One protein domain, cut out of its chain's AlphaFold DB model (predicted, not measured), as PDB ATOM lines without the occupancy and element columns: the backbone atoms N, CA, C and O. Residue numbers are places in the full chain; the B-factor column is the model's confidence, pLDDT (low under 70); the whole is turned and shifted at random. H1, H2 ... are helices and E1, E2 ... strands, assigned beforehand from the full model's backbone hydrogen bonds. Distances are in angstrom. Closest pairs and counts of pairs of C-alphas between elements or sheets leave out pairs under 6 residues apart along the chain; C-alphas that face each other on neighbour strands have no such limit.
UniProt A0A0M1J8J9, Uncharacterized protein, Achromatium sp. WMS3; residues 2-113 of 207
ATOM      1  N   VAL A   2     208.237  10.121 139.466       56.19
ATOM      2  CA  VAL A   2     208.675  10.213 140.882       56.19
ATOM      3  C   VAL A   2     207.521  10.146 141.900       56.19
ATOM      4  O   VAL A   2     207.615   9.405 142.871       56.19
ATOM      5  N   ALA A   3     206.400  10.837 141.655       60.16
ATOM      6  CA  ALA A   3     205.249  10.828 142.570       60.16
ATOM      7  C   ALA A   3     204.638   9.424 142.773       60.16
ATOM      8  O   ALA A   3     204.286   9.055 143.890       60.16
ATOM      9  N   ASN A   4     204.581   8.603 141.714       62.31
ATOM     10  CA  ASN A   4     204.098   7.220 141.812       62.31
ATOM     11  C   ASN A   4     205.073   6.316 142.576       62.31
ATOM     12  O   ASN A   4     204.632   5.493 143.373       62.31
ATOM     13  N   LEU A   5     206.385   6.491 142.381       62.88
ATOM     14  CA  LEU A   5     207.395   5.738 143.129       62.88
ATOM     15  C   LEU A   5     207.336   6.069 144.631       62.88
ATOM     16  O   LEU A   5     207.451   5.188 145.480       62.88
ATOM     17  N   PHE A   6     207.107   7.342 144.965       66.94
ATOM     18  CA  PHE A   6     206.968   7.777 146.352       66.94
ATOM     19  C   PHE A   6     205.666   7.276 146.987       66.94
ATOM     20  O   PHE A   6     205.709   6.796 148.116       66.94
ATOM     21  N   ARG A   7     204.536   7.277 146.258       66.69
ATOM     22  CA  ARG A   7     203.282   6.642 146.723       66.69
ATOM     23  C   ARG A   7     203.474   5.171 147.090       66.69
ATOM     24  O   ARG A   7     202.873   4.723 148.055       66.69
ATOM     25  N   GLN A   8     204.315   4.426 146.369       69.38
ATOM     26  CA  GLN A   8     204.596   3.027 146.713       69.38
ATOM     27  C   GLN A   8     205.396   2.893 148.015       69.38
ATOM     28  O   GLN A   8     205.078   2.044 148.843       69.38
ATOM     29  N   LYS A   9     206.415   3.737 148.228       73.31
ATOM     30  CA  LYS A   9     207.245   3.681 149.446       73.31
ATOM     31  C   LYS A   9     206.577   4.299 150.675       73.31
ATOM     32  O   LYS A   9     206.894   3.919 151.797       73.31
ATOM     33  N   GLN A  10     205.698   5.273 150.474       74.88
ATOM     34  CA  GLN A  10     205.062   6.064 151.525       74.88
ATOM     35  C   GLN A  10     203.562   6.233 151.219       74.88
ATOM     36  O   GLN A  10     203.094   7.350 150.996       74.88
ATOM     37  N   PRO A  11     202.774   5.139 151.234       74.69
ATOM     38  CA  PRO A  11     201.371   5.140 150.793       74.69
ATOM     39  C   PRO A  11     200.456   5.999 151.664       74.69
ATOM     40  O   PRO A  11     199.348   6.341 151.267       74.69
ATOM     41  N   LYS A  12     200.915   6.340 152.871       81.12
ATOM     42  CA  LYS A  12     200.170   7.176 153.809       81.12
ATOM     43  C   LYS A  12     200.284   8.668 153.496       81.12
ATOM     44  O   LYS A  12     199.461   9.433 153.986       81.12
ATOM     45  N   TYR A  13     201.289   9.084 152.727       86.44
ATOM     46  CA  TYR A  13     201.447  10.474 152.319       86.44
ATOM     47  C   TYR A  13     200.575  10.749 151.100       86.44
ATOM     48  O   TYR A  13     200.516   9.955 150.161       86.44
ATOM     49  N   TYR A  14     199.920  11.901 151.109       89.38
ATOM     50  CA  TYR A  14     199.184  12.381 149.956       89.38
ATOM     51  C   TYR A  14     200.124  13.205 149.084       89.38
ATOM     52  O   TYR A  14     200.654  14.208 149.546       89.38
ATOM     53  N   ILE A  15     200.371  12.787 147.844       90.69
ATOM     54  CA  ILE A  15     201.181  13.558 146.895       90.69
ATOM     55  C   ILE A  15     200.429  13.640 145.586       90.69
ATOM     56  O   ILE A  15     200.180  12.613 144.949       90.69
ATOM     57  N   LYS A  16     200.109  14.863 145.173       91.69
ATOM     58  CA  LYS A  16     199.377  15.114 143.937       91.69
ATOM     59  C   LYS A  16     199.819  16.423 143.307       91.69
ATOM     60  O   LYS A  16     200.198  17.370 143.990       91.69
ATOM     61  N   ILE A  17     199.784  16.458 141.982       92.56
ATOM     62  CA  ILE A  17     199.867  17.697 141.217       92.56
ATOM     63  C   ILE A  17     198.480  17.889 140.629       92.56
ATOM     64  O   ILE A  17     198.057  17.087 139.800       92.56
ATOM     65  N   ALA A  18     197.778  18.913 141.094       95.44
ATOM     66  CA  ALA A  18     196.423  19.212 140.678       95.44
ATOM     67  C   ALA A  18     196.406  20.408 139.720       95.44
ATOM     68  O   ALA A  18     197.120  21.388 139.928       95.44
ATOM     69  N   SER A  19     195.592  20.330 138.673       95.56
ATOM     70  CA  SER A  19     195.389  21.397 137.691       95.56
ATOM     71  C   SER A  19     193.940  21.381 137.222       95.56
ATOM     72  O   SER A  19     193.378  20.308 137.021       95.56
ATOM     73  N   ASP A  20     193.337  22.557 137.043       94.62
ATOM     74  CA  ASP A  20     191.997  22.715 136.466       94.62
ATOM     75  C   ASP A  20     191.931  22.405 134.966       94.62
ATOM     76  O   ASP A  20     190.843  22.151 134.453       94.62
ATOM     77  N   ASN A  21     193.075  22.342 134.284       95.19
ATOM     78  CA  ASN A  21     193.180  21.905 132.896       95.19
ATOM     79  C   ASN A  21     194.280  20.837 132.735       95.19
ATOM     80  O   ASN A  21     195.330  21.121 132.160       95.19
ATOM     81  N   PRO A  22     194.110  19.611 133.265       95.25
ATOM     82  CA  PRO A  22     195.164  18.608 133.243       95.25
ATOM     83  C   PRO A  22     195.141  17.755 131.960       95.25
ATOM     84  O   PRO A  22     194.079  17.463 131.415       95.25
ATOM     85  N   LEU A  23     196.309  17.247 131.539       93.44
ATOM     86  CA  LEU A  23     196.396  16.169 130.530       93.44
ATOM     87  C   LEU A  23     195.804  14.852 131.055       93.44
ATOM     88  O   LEU A  23     195.129  14.124 130.339       93.44
ATOM     89  N   ASN A  24     196.093  14.524 132.318       93.00
ATOM     90  CA  ASN A  24     195.570  13.329 132.971       93.00
ATOM     91  C   ASN A  24     194.353  13.707 133.834       93.00
ATOM     92  O   ASN A  24     194.541  14.461 134.792       93.00
ATOM     93  N   PRO A  25     193.148  13.173 133.566       91.88
ATOM     94  CA  PRO A  25     191.947  13.457 134.355       91.88
ATOM     95  C   PRO A  25     192.091  13.209 135.864       91.88
ATOM     96  O   PRO A  25     191.477  13.925 136.650       91.88
ATOM     97  N   GLU A  26     192.952  12.275 136.283       91.19
ATOM     98  CA  GLU A  26     193.251  11.996 137.702       91.19
ATOM     99  C   GLU A  26     193.873  13.194 138.443       91.19
ATOM    100  O   GLU A  26     193.839  13.277 139.669       91.19
ATOM    101  N   ASN A  27     194.445  14.146 137.702       93.94
ATOM    102  CA  ASN A  27     195.027  15.365 138.253       93.94
ATOM    103  C   ASN A  27     194.003  16.503 138.381       93.94
ATOM    104  O   ASN A  27     194.393  17.638 138.665       93.94
ATOM    105  N   LYS A  28     192.707  16.244 138.175       94.88
ATOM    106  CA  LYS A  28     191.672  17.238 138.470       94.88
ATOM    107  C   LYS A  28     191.694  17.605 139.958       94.88
ATOM    108  O   LYS A  28     191.927  16.731 140.804       94.88
ATOM    109  N   PRO A  29     191.471  18.887 140.289       94.81
ATOM    110  CA  PRO A  29     191.583  19.352 141.652       94.81
ATOM    111  C   PRO A  29     190.386  18.885 142.476       94.81
ATOM    112  O   PRO A  29     189.235  18.947 142.048       94.81
ATOM    113  N   GLU A  30     190.679  18.465 143.693       93.50
ATOM    114  CA  GLU A  30     189.725  18.344 144.785       93.50
ATOM    115  C   GLU A  30     189.456  19.722 145.418       93.50
ATOM    116  O   GLU A  30     190.185  20.683 145.146       93.50
ATOM    117  N   PRO A  31     188.435  19.858 146.290       94.81
ATOM    118  CA  PRO A  31     188.056  21.154 146.857       94.81
ATOM    119  C   PRO A  31     189.213  21.930 147.510       94.81
ATOM    120  O   PRO A  31     189.363  23.127 147.260       94.81
ATOM    121  N   LEU A  32     190.070  21.251 148.285       94.94
ATOM    122  CA  LEU A  32     191.235  21.868 148.933       94.94
ATOM    123  C   LEU A  32     192.258  22.386 147.908       94.94
ATOM    124  O   LEU A  32     192.779  23.494 148.025       94.94
ATOM    125  N   GLU A  33     192.533  21.593 146.877       95.50
ATOM    126  CA  GLU A  33     193.507  21.917 145.831       95.50
ATOM    127  C   GLU A  33     193.035  23.097 144.987       95.50
ATOM    128  O   GLU A  33     193.811  24.011 144.698       95.50
ATOM    129  N   LEU A  34     191.744  23.110 144.649       95.38
ATOM    130  CA  LEU A  34     191.112  24.208 143.932       95.38
ATOM    131  C   LEU A  34     191.188  25.506 144.747       95.38
ATOM    132  O   LEU A  34     191.571  26.547 144.211       95.38
ATOM    133  N   GLN A  35     190.891  25.439 146.048       95.38
ATOM    134  CA  GLN A  35     190.982  26.583 146.955       95.38
ATOM    135  C   GLN A  35     192.415  27.139 147.033       95.38
ATOM    136  O   GLN A  35     192.618  28.354 146.931       95.38
ATOM    137  N   LEU A  36     193.416  26.269 147.184       95.44
ATOM    138  CA  LEU A  36     194.829  26.657 147.246       95.44
ATOM    139  C   LEU A  36     195.315  27.271 145.930       95.44
ATOM    140  O   LEU A  36     195.961  28.320 145.932       95.44
ATOM    141  N   MET A  37     194.955  26.671 144.796       94.75
ATOM    142  CA  MET A  37     195.294  27.185 143.470       94.75
ATOM    143  C   MET A  37     194.696  28.579 143.227       94.75
ATOM    144  O   MET A  37     195.394  29.482 142.760       94.75
ATOM    145  N   GLN A  38     193.433  28.799 143.606       94.69
ATOM    146  CA  GLN A  38     192.806  30.122 143.537       94.69
ATOM    147  C   GLN A  38     193.511  31.141 144.441       94.69
ATOM    148  O   GLN A  38     193.693  32.295 144.047       94.69
ATOM    149  N   ARG A  39     193.952  30.730 145.636       94.94
ATOM    150  CA  ARG A  39     194.705  31.597 146.552       94.94
ATOM    151  C   ARG A  39     196.035  32.037 145.938       94.94
ATOM    152  O   ARG A  39     196.382  33.216 146.024       94.94
ATOM    153  N   TYR A  40     196.740  31.134 145.259       95.31
ATOM    154  CA  TYR A  40     197.966  31.470 144.533       95.31
ATOM    155  C   TYR A  40     197.731  32.443 143.377       95.31
ATOM    156  O   TYR A  40     198.478  33.411 143.241       95.31
ATOM    157  N   ARG A  41     196.658  32.250 142.600       93.25
ATOM    158  CA  ARG A  41     196.272  33.174 141.517       93.25
ATOM    159  C   ARG A  41     195.949  34.582 142.030       93.25
ATOM    160  O   ARG A  41     196.309  35.553 141.379       93.25
ATOM    161  N   LYS A  42     195.312  34.698 143.200       93.56
ATOM    162  CA  LYS A  42     194.931  35.991 143.802       93.56
ATOM    163  C   LYS A  42     196.094  36.744 144.444       93.56
ATOM    164  O   LYS A  42     196.125  37.965 144.407       93.56
ATOM    165  N   THR A  43     197.017  36.028 145.084       87.06
ATOM    166  CA  THR A  43     198.061  36.647 145.925       87.06
ATOM    167  C   THR A  43     199.393  36.843 145.205       87.06
ATOM    168  O   THR A  43     200.285  37.480 145.758       87.06
ATOM    169  N   ASN A  44     199.560  36.263 144.008       79.31
ATOM    170  CA  ASN A  44     200.842  36.162 143.297       79.31
ATOM    171  C   ASN A  44     201.990  35.618 144.184       79.31
ATOM    172  O   ASN A  44     203.175  35.862 143.938       79.31
ATOM    173  N   ASN A  45     201.644  34.889 145.253       81.88
ATOM    174  CA  ASN A  45     202.603  34.327 146.191       81.88
ATOM    175  C   ASN A  45     203.320  33.141 145.536       81.88
ATOM    176  O   ASN A  45     202.692  32.265 144.950       81.88
ATOM    177  N   LYS A  46     204.646  33.094 145.657       84.81
ATOM    178  CA  LYS A  46     205.475  31.995 145.133       84.81
ATOM    179  C   LYS A  46     205.979  31.055 146.229       84.81
ATOM    180  O   LYS A  46     206.599  30.039 145.926       84.81
ATOM    181  N   LYS A  47     205.743  31.396 147.500       91.56
ATOM    182  CA  LYS A  47     206.178  30.611 148.660       91.56
ATOM    183  C   LYS A  47     205.232  29.438 148.924       91.56
ATOM    184  O   LYS A  47     204.070  29.443 148.510       91.56
ATOM    185  N   ALA A  48     205.751  28.445 149.640       92.25
ATOM    186  CA  ALA A  48     204.949  27.336 150.134       92.25
ATOM    187  C   ALA A  48     203.829  27.854 151.044       92.25
ATOM    188  O   ALA A  48     204.062  28.754 151.854       92.25
ATOM    189  N   ILE A  49     202.638  27.275 150.931       93.94
ATOM    190  CA  ILE A  49     201.575  27.423 151.928       93.94
ATOM    191  C   ILE A  49     201.576  26.148 152.761       93.94
ATOM    192  O   ILE A  49     201.504  25.057 152.201       93.94
ATOM    193  N   ILE A  50     201.664  26.293 154.083       94.62
ATOM    194  CA  ILE A  50     201.575  25.177 155.024       94.62
ATOM    195  C   ILE A  50     200.315  25.376 155.860       94.62
ATOM    196  O   ILE A  50     200.203  26.374 156.569       94.62
ATOM    197  N   GLU A  51     199.364  24.452 155.761       94.06
ATOM    198  CA  GLU A  51     198.103  24.514 156.504       94.06
ATOM    199  C   GLU A  51     197.559  23.119 156.825       94.06
ATOM    200  O   GLU A  51     197.996  22.116 156.264       94.06
ATOM    201  N   ILE A  52     196.604  23.046 157.753       93.94
ATOM    202  CA  ILE A  52     195.854  21.814 158.002       93.94
ATOM    203  C   ILE A  52     194.663  21.796 157.049       93.94
ATOM    204  O   ILE A  52     193.859  22.726 157.032       93.94
ATOM    205  N   GLY A  53     194.553  20.726 156.267       92.19
ATOM    206  CA  GLY A  53     193.504  20.543 155.272       92.19
ATOM    207  C   GLY A  53     192.843  19.177 155.383       92.19
ATOM    208  O   GLY A  53     193.415  18.224 155.918       92.19
ATOM    209  N   THR A  54     191.622  19.075 154.859       92.19
ATOM    210  CA  THR A  54     190.907  17.798 154.761       92.19
ATOM    211  C   THR A  54     191.035  17.248 153.348       92.19
ATOM    212  O   THR A  54     190.688  17.927 152.386       92.19
ATOM    213  N   ILE A  55     191.512  16.010 153.234       90.44
ATOM    214  CA  ILE A  55     191.652  15.280 151.968       90.44
ATOM    215  C   ILE A  55     190.968  13.928 152.154       90.44
ATOM    216  O   ILE A  55     191.267  13.210 153.112       90.44
ATOM    217  N   HIS A  56     189.998  13.602 151.295       88.94
ATOM    218  CA  HIS A  56     189.170  12.390 151.409       88.94
ATOM    219  C   HIS A  56     188.619  12.127 152.832       88.94
ATOM    220  O   HIS A  56     188.661  11.005 153.337       88.94
ATOM    221  N   GLY A  57     188.156  13.179 153.520       87.25
ATOM    222  CA  GLY A  57     187.572  13.082 154.867       87.25
ATOM    223  C   GLY A  57     188.568  12.872 156.016       87.25
ATOM    224  O   GLY A  57     188.151  12.691 157.157       87.25
ATOM    225  N   LYS A  58     189.881  12.903 155.759       88.88
ATOM    226  CA  LYS A  58     190.924  12.799 156.790       88.88
ATOM    227  C   LYS A  58     191.698  14.107 156.897       88.88
ATOM    228  O   LYS A  58     191.886  14.799 155.901       88.88
ATOM    229  N   GLN A  59     192.169  14.429 158.102       90.88
ATOM    230  CA  GLN A  59     192.997  15.613 158.325       90.88
ATOM    231  C   GLN A  59     194.464  15.342 157.981       90.88
ATOM    232  O   GLN A  59     195.060  14.361 158.443       90.88
ATOM    233  N   PHE A  60     195.049  16.255 157.217       92.56
ATOM    234  CA  PHE A  60     196.451  16.251 156.829       92.56
ATOM    235  C   PHE A  60     197.093  17.588 157.192       92.56
ATOM    236  O   PHE A  60     196.472  18.639 157.049       92.56
ATOM    237  N   LEU A  61     198.360  17.548 157.600       93.44
ATOM    238  CA  LEU A  61     199.239  18.704 157.493       93.44
ATOM    239  C   LEU A  61     199.715  18.784 156.045       93.44
ATOM    240  O   LEU A  61     200.357  17.858 155.551       93.44
ATOM    241  N   VAL A  62     199.372  19.867 155.364       94.62
ATOM    242  CA  VAL A  62     199.558  20.033 153.927       94.62
ATOM    243  C   VAL A  62     200.606  21.101 153.660       94.62
ATOM    244  O   VAL A  62     200.541  22.189 154.222       94.62
ATOM    245  N   SER A  63     201.546  20.794 152.772       95.38
ATOM    246  CA  SER A  63     202.448  21.747 152.135       95.38
ATOM    247  C   SER A  63     202.094  21.850 150.656       95.38
ATOM    248  O   SER A  63     202.095  20.851 149.931       95.38
ATOM    249  N   ALA A  64     201.761  23.056 150.216       95.75
ATOM    250  CA  ALA A  64     201.355  23.360 148.856       95.75
ATOM    251  C   ALA A  64     202.365  24.293 148.190       95.75
ATOM    252  O   ALA A  64     202.890  25.202 148.829       95.75
ATOM    253  N   HIS A  65     202.606  24.090 146.895       95.69
ATOM    254  CA  HIS A  65     203.425  24.962 146.056       95.69
ATOM    255  C   HIS A  65     202.719  25.254 144.727       95.69
ATOM    256  O   HIS A  65     202.148  24.337 144.127       95.69
ATOM    257  N   PRO A  66     202.778  26.492 144.207       95.88
ATOM    258  CA  PRO A  66     202.156  26.808 142.932       95.88
ATOM    259  C   PRO A  66     202.958  26.194 141.780       95.88
ATOM    260  O   PRO A  66     204.186  26.284 141.736       95.88
ATOM    261  N   SER A  67     202.259  25.618 140.805       94.25
ATOM    262  CA  SER A  67     202.848  25.250 139.516       94.25
ATOM    263  C   SER A  67     202.685  26.423 138.557       94.25
ATOM    264  O   SER A  67     201.580  26.715 138.104       94.25
ATOM    265  N   ILE A  68     203.786  27.124 138.287       94.88
ATOM    266  CA  ILE A  68     203.816  28.305 137.417       94.88
ATOM    267  C   ILE A  68     204.341  27.896 136.042       94.88
ATOM    268  O   ILE A  68     205.404  27.276 135.952       94.88
ATOM    269  N   SER A  69     203.617  28.262 134.984       95.06
ATOM    270  CA  SER A  69     204.014  27.984 133.602       95.06
ATOM    271  C   SER A  69     205.294  28.737 133.230       95.06
ATOM    272  O   SER A  69     205.409  29.950 133.425       95.06
ATOM    273  N   LYS A  70     206.264  28.007 132.679       95.44
ATOM    274  CA  LYS A  70     207.567  28.502 132.202       95.44
ATOM    275  C   LYS A  70     207.704  28.215 130.701       95.44
ATOM    276  O   LYS A  70     206.965  27.370 130.200       95.44
ATOM    277  N   PRO A  71     208.676  28.812 129.983       95.75
ATOM    278  CA  PRO A  71     208.818  28.592 128.540       95.75
ATOM    279  C   PRO A  71     208.920  27.107 128.157       95.75
ATOM    280  O   PRO A  71     208.242  26.655 127.243       95.75
ATOM    281  N   GLY A  72     209.668  26.310 128.932       94.56
ATOM    282  CA  GLY A  72     209.778  24.864 128.708       94.56
ATOM    283  C   GLY A  72     208.475  24.078 128.913       94.56
ATOM    284  O   GLY A  72     208.326  22.996 128.359       94.56
ATOM    285  N   CYS A  73     207.508  24.606 129.671       94.19
ATOM    286  CA  CYS A  73     206.199  23.971 129.845       94.19
ATOM    287  C   CYS A  73     205.387  24.012 128.544       94.19
ATOM    288  O   CYS A  73     204.681  23.056 128.229       94.19
ATOM    289  N   LEU A  74     205.520  25.100 127.780       95.44
ATOM    290  CA  LEU A  74     204.748  25.353 126.561       95.44
ATOM    291  C   LEU A  74     205.132  24.431 125.400       95.44
ATOM    292  O   LEU A  74     204.361  24.295 124.460       95.44
ATOM    293  N   VAL A  75     206.274  23.743 125.496       94.56
ATOM    294  CA  VAL A  75     206.675  22.706 124.532       94.56
ATOM    295  C   VAL A  75     205.625  21.594 124.460       94.56
ATOM    296  O   VAL A  75     205.345  21.087 123.382       94.56
ATOM    297  N   CYS A  76     205.026  21.227 125.597       94.50
ATOM    298  CA  CYS A  76     204.012  20.171 125.662       94.50
ATOM    299  C   CYS A  76     202.613  20.687 126.019       94.50
ATOM    300  O   CYS A  76     201.640  20.013 125.712       94.50
ATOM    301  N   HIS A  77     202.520  21.841 126.684       95.50
ATOM    302  CA  HIS A  77     201.271  22.426 127.186       95.50
ATOM    303  C   HIS A  77     200.903  23.755 126.498       95.50
ATOM    304  O   HIS A  77     200.053  24.488 126.999       95.50
ATOM    305  N   GLY A  78     201.579  24.108 125.398       94.12
ATOM    306  CA  GLY A  78     201.165  25.189 124.497       94.12
ATOM    307  C   GLY A  78     199.968  24.745 123.652       94.12
ATOM    308  O   GLY A  78     199.081  24.081 124.172       94.12
ATOM    309  N   SER A  79     199.953  25.044 122.351       95.00
ATOM    310  CA  SER A  79     198.907  24.518 121.457       95.00
ATOM    311  C   SER A  79     199.007  22.994 121.313       95.00
ATOM    312  O   SER A  79     200.107  22.446 121.178       95.00
ATOM    313  N   ALA A  80     197.853  22.323 121.285       93.62
ATOM    314  CA  ALA A  80     197.755  20.888 121.040       93.62
ATOM    315  C   ALA A  80     198.364  20.466 119.689       93.62
ATOM    316  O   ALA A  80     198.941  19.383 119.601       93.62
ATOM    317  N   ASP A  81     198.314  21.335 118.673       93.19
ATOM    318  CA  ASP A  81     198.851  21.064 117.331       93.19
ATOM    319  C   ASP A  81     200.384  20.991 117.317       93.19
ATOM    320  O   ASP A  81     200.979  20.260 116.527       93.19
ATOM    321  N   ASN A  82     201.031  21.728 118.226       93.00
ATOM    322  CA  ASN A  82     202.488  21.791 118.347       93.00
ATOM    323  C   ASN A  82     203.041  20.813 119.393       93.00
ATOM    324  O   ASN A  82     204.258  20.678 119.537       93.00
ATOM    325  N   ALA A  83     202.166  20.155 120.155       93.94
ATOM    326  CA  ALA A  83     202.584  19.246 121.205       93.94
ATOM    327  C   ALA A  83     203.200  17.959 120.616       93.94
ATOM    328  O   ALA A  83     202.754  17.464 119.578       93.94
ATOM    329  N   PRO A  84     204.198  17.345 121.284       95.19
ATOM    330  CA  PRO A  84     204.831  16.134 120.782       95.19
ATOM    331  C   PRO A  84     203.822  15.009 120.545       95.19
ATOM    332  O   PRO A  84     203.030  14.675 121.430       95.19
ATOM    333  N   ALA A  85     203.922  14.345 119.391       94.88
ATOM    334  CA  ALA A  85     203.003  13.280 118.990       94.88
ATOM    335  C   ALA A  85     202.802  12.154 120.037       94.88
ATOM    336  O   ALA A  85     201.691  11.640 120.152       94.88
ATOM    337  N   PRO A  86     203.808  11.745 120.842       94.44
ATOM    338  CA  PRO A  86     203.580  10.782 121.923       94.44
ATOM    339  C   PRO A  86     202.607  11.268 123.010       94.44
ATOM    340  O   PRO A  86     201.932  10.445 123.623       94.44
ATOM    341  N   ILE A  87     202.542  12.579 123.268       92.38
ATOM    342  CA  ILE A  87     201.651  13.174 124.273       92.38
ATOM    343  C   ILE A  87     200.222  13.203 123.739       92.38
ATOM    344  O   ILE A  87     199.334  12.663 124.395       92.38
ATOM    345  N   THR A  88     200.015  13.746 122.538       94.38
ATOM    346  CA  THR A  88     198.683  13.851 121.919       94.38
ATOM    347  C   THR A  88     198.075  12.478 121.637       94.38
ATOM    348  O   THR A  88     196.898  12.263 121.907       94.38
ATOM    349  N   ARG A  89     198.875  11.485 121.215       94.62
ATOM    350  CA  ARG A  89     198.394  10.097 121.072       94.62
ATOM    351  C   ARG A  89     197.948   9.466 122.391       94.62
ATOM    352  O   ARG A  89     197.080   8.604 122.377       94.62
ATOM    353  N   LYS A  90     198.571   9.835 123.514       93.62
ATOM    354  CA  LYS A  90     198.287   9.229 124.821       93.62
ATOM    355  C   LYS A  90     197.141   9.917 125.560       93.62
ATOM    356  O   LYS A  90     196.361   9.234 126.214       93.62
ATOM    357  N   TYR A  91     197.089  11.244 125.509       92.81
ATOM    358  CA  TYR A  91     196.164  12.053 126.309       92.81
ATOM    359  C   TYR A  91     195.099  12.772 125.468       92.81
ATOM    360  O   TYR A  91     194.205  13.396 126.030       92.81
ATOM    361  N   GLY A  92     195.153  12.657 124.139       93.69
ATOM    362  CA  GLY A  92     194.281  13.396 123.229       93.69
ATOM    363  C   GLY A  92     194.683  14.867 123.117       93.69
ATOM    364  O   GLY A  92     195.783  15.252 123.503       93.69
ATOM    365  N   THR A  93     193.782  15.687 122.577       94.19
ATOM    366  CA  THR A  93     193.999  17.126 122.329       94.19
ATOM    367  C   THR A  93     192.985  18.022 123.050       94.19
ATOM    368  O   THR A  93     192.946  19.224 122.823       94.19
ATOM    369  N   HIS A  94     192.151  17.453 123.931       91.75
ATOM    370  CA  HIS A  94     191.004  18.156 124.522       91.75
ATOM    371  C   HIS A  94     191.316  18.940 125.806       91.75
ATOM    372  O   HIS A  94     190.573  19.858 126.147       91.75
ATOM    373  N   SER A  95     192.359  18.573 126.554       94.38
ATOM    374  CA  SER A  95     192.731  19.223 127.818       94.38
ATOM    375  C   SER A  95     194.233  19.144 128.055       94.38
ATOM    376  O   SER A  95     194.911  18.302 127.476       94.38
ATOM    377  N   GLY A  96     194.765  20.004 128.922       93.06
ATOM    378  CA  GLY A  96     196.199  20.056 129.206       93.06
ATOM    379  C   GLY A  96     197.012  20.924 128.253       93.06
ATOM    380  O   GLY A  96     198.232  20.794 128.241       93.06
ATOM    381  N   TYR A  97     196.362  21.794 127.487       95.81
ATOM    382  CA  TYR A  97     196.977  22.684 126.500       95.81
ATOM    383  C   TYR A  97     196.636  24.152 126.788       95.81
ATOM    384  O   TYR A  97     195.926  24.458 127.749       95.81
ATOM    385  N   ASP A  98     197.173  25.055 125.975       95.81
ATOM    386  CA  ASP A  98     196.932  26.501 125.996       95.81
ATOM    387  C   ASP A  98     197.323  27.192 127.310       95.81
ATOM    388  O   ASP A  98     196.717  28.172 127.752       95.81
ATOM    389  N   TYR A  99     198.381  26.701 127.957       95.44
ATOM    390  CA  TYR A  99     198.919  27.346 129.148       95.44
ATOM    391  C   TYR A  99     199.506  28.717 128.805       95.44
ATOM    392  O   TYR A  99     200.315  28.865 127.894       95.44
ATOM    393  N   GLN A 100     199.177  29.728 129.609       94.75
ATOM    394  CA  GLN A 100     199.758  31.062 129.462       94.75
ATOM    395  C   GLN A 100     201.077  31.167 130.229       94.75
ATOM    396  O   GLN A 100     201.170  30.731 131.382       94.75
ATOM    397  N   LEU A 101     202.103  31.759 129.614       94.94
ATOM    398  CA  LEU A 101     203.406  31.954 130.250       94.94
ATOM    399  C   LEU A 101     203.271  32.778 131.542       94.94
ATOM    400  O   LEU A 101     202.624  33.818 131.556       94.94
ATOM    401  N   GLY A 102     203.885  32.315 132.634       93.62
ATOM    402  CA  GLY A 102     203.848  32.997 133.931       93.62
ATOM    403  C   GLY A 102     202.560  32.795 134.738       93.62
ATOM    404  O   GLY A 102     202.509  33.213 135.894       93.62
ATOM    405  N   SER A 103     201.547  32.124 134.183       93.69
ATOM    406  CA  SER A 103     200.299  31.832 134.895       93.69
ATOM    407  C   SER A 103     200.438  30.659 135.875       93.69
ATOM    408  O   SER A 103     201.276  29.766 135.702       93.69
ATOM    409  N   VAL A 104     199.602  30.645 136.918       95.19
ATOM    410  CA  VAL A 104     199.470  29.504 137.838       95.19
ATOM    411  C   VAL A 104     198.545  28.468 137.198       95.19
ATOM    412  O   VAL A 104     197.322  28.629 137.191       95.19
ATOM    413  N   VAL A 105     199.145  27.401 136.684       95.38
ATOM    414  CA  VAL A 105     198.467  26.321 135.946       95.38
ATOM    415  C   VAL A 105     198.089  25.137 136.835       95.38
ATOM    416  O   VAL A 105     197.448  24.197 136.380       95.38
ATOM    417  N   GLY A 106     198.493  25.157 138.104       95.31
ATOM    418  CA  GLY A 106     198.182  24.097 139.054       95.31
ATOM    419  C   GLY A 106     198.791  24.324 140.431       95.31
ATOM    420  O   GLY A 106     199.425  25.349 140.697       95.31
ATOM    421  N   VAL A 107     198.648  23.326 141.294       96.00
ATOM    422  CA  VAL A 107     199.244  23.262 142.630       96.00
ATOM    423  C   VAL A 107     199.858  21.881 142.851       96.00
ATOM    424  O   VAL A 107     199.265  20.857 142.522       96.00
ATOM    425  N   MET A 108     201.075  21.846 143.387       94.31
ATOM    426  CA  MET A 108     201.702  20.627 143.884       94.31
ATOM    427  C   MET A 108     201.434  20.533 145.379       94.31
ATOM    428  O   MET A 108     201.737  21.469 146.118       94.31
ATOM    429  N   LEU A 109     200.875  19.410 145.807       93.25
ATOM    430  CA  LEU A 109     200.442  19.173 147.170       93.25
ATOM    431  C   LEU A 109     201.196  17.988 147.772       93.25
ATOM    432  O   LEU A 109     201.284  16.927 147.148       93.25
ATOM    433  N   VAL A 110     201.692  18.159 148.996       92.75
ATOM    434  CA  VAL A 110     202.213  17.082 149.843       92.75
ATOM    435  C   VAL A 110     201.501  17.141 151.191       92.75
ATOM    436  O   VAL A 110     201.605  18.132 151.905       92.75
ATOM    437  N   GLY A 111     200.773  16.087 151.543       92.38
ATOM    438  CA  GLY A 111     200.020  15.960 152.785       92.38
ATOM    439  C   GLY A 111     200.548  14.832 153.665       92.38
ATOM    440  O   GLY A 111     200.708  13.698 153.206       92.38
ATOM    441  N   VAL A 112     200.747  15.121 154.950       90.50
ATOM    442  CA  VAL A 112     201.080  14.135 155.988       90.50
ATOM    443  C   VAL A 112     199.856  13.915 156.881       90.50
ATOM    444  O   VAL A 112     199.365  14.874 157.475       90.50
ATOM    445  N   PRO A 113     199.320  12.688 156.992       89.06
ATOM    446  CA  PRO A 113     198.102  12.435 157.762       89.06
ATOM    447  C   PRO A 113     198.357  12.613 159.261       89.06
ATOM    448  O   PRO A 113     199.231  11.958 159.835       89.06
TER     449      PRO A 113
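What this domain is: This is residues 2 to 113 of the 207 residues of an uncharacterized protein of Achromatium sp. WMS3 (UniProt A0A0M1J8J9). A strongly twisted sheet of four strands curls round one helix, H2, and a head made of two short helices, H3 and H4, and their loops lies past one end of the sheet. A further short helix, H1, only grazes the edge strand E1. The printed part has 112 residues, with four named helices and four named strands in the order H1 E1 H2 E2 E3 H3 H4 E4; the sheet runs E1, E4, E3, E2 and is antiparallel throughout. The class is mixed, helices and strands, and the whole is compact, with a radius of gyration of the C-alphas of 14.7 A and spans of 42 by 34 by 20 A.

How they stand to each other: H1, residues 2 to 9, only grazes the sheet, with its residues 3 to 7; its closest C-alphas to E1, residues 14 to 18, are those of Ala 3 and Ile 15, 6.5 A apart. E1 is an edge strand, antiparallel to E4, residues 104 to 113, at 171 degrees; N 16 and O 109 are 3.1 A apart, within hydrogen-bond range. H2, residues 31 to 43, is on the sheet, which curls round it; H2 and the sheet E1, E4, E3, E2 are two layers, a helix on one face of a sheet. The closest C-alphas of H2 and E4 are those of Met 37 and Val 107, 5.6 A apart. E2, residues 49 to 55, the other edge strand, forms a hairpin with E3, residues 58 to 68, antiparallel at 128 degrees, with N 51 and O 62 3.0 A apart. E3 and E4 are antiparallel at 154 degrees, with N 63 and O 110 2.8 A apart. E3 bends by 69 degrees at residue 61. H3, residues 71 to 77, and H4, residues 85 to 91, are not on the sheet. They are close but not clearly touching, with the C-alphas of Cys 76 and Ile 87 closest at 7.5 A, at a steep tilt of 63 degrees. In H1, H2 and H4 every O i to N i+4 pair is within hydrogen-bond range; in H3 1 of 3 is, beside 2 of 4 O i to N i+3 pairs.

Where its parts are: H1 begins at C-alpha 2, (208.675, 10.213, 140.882). H2 is 18.5 A long, E2 15.7 A, E3 28.0 A and E4 26.3 A; the shorter E1 is 11.8 A, H1 10.9 A, H4 10.1 A and H3 9.8 A. E4 ends at C-alpha 113, (198.102, 12.435, 157.762).

The domain as a whole: The C-alphas farthest apart are those of Gln 59 and Asp 81, 41.8 A. The printed part has no cut. The links E1 to H2 and H4 to E4 are long, 12 residues each. The mean pLDDT of the printed part is 90.8; residues 2 to 8 are under 70.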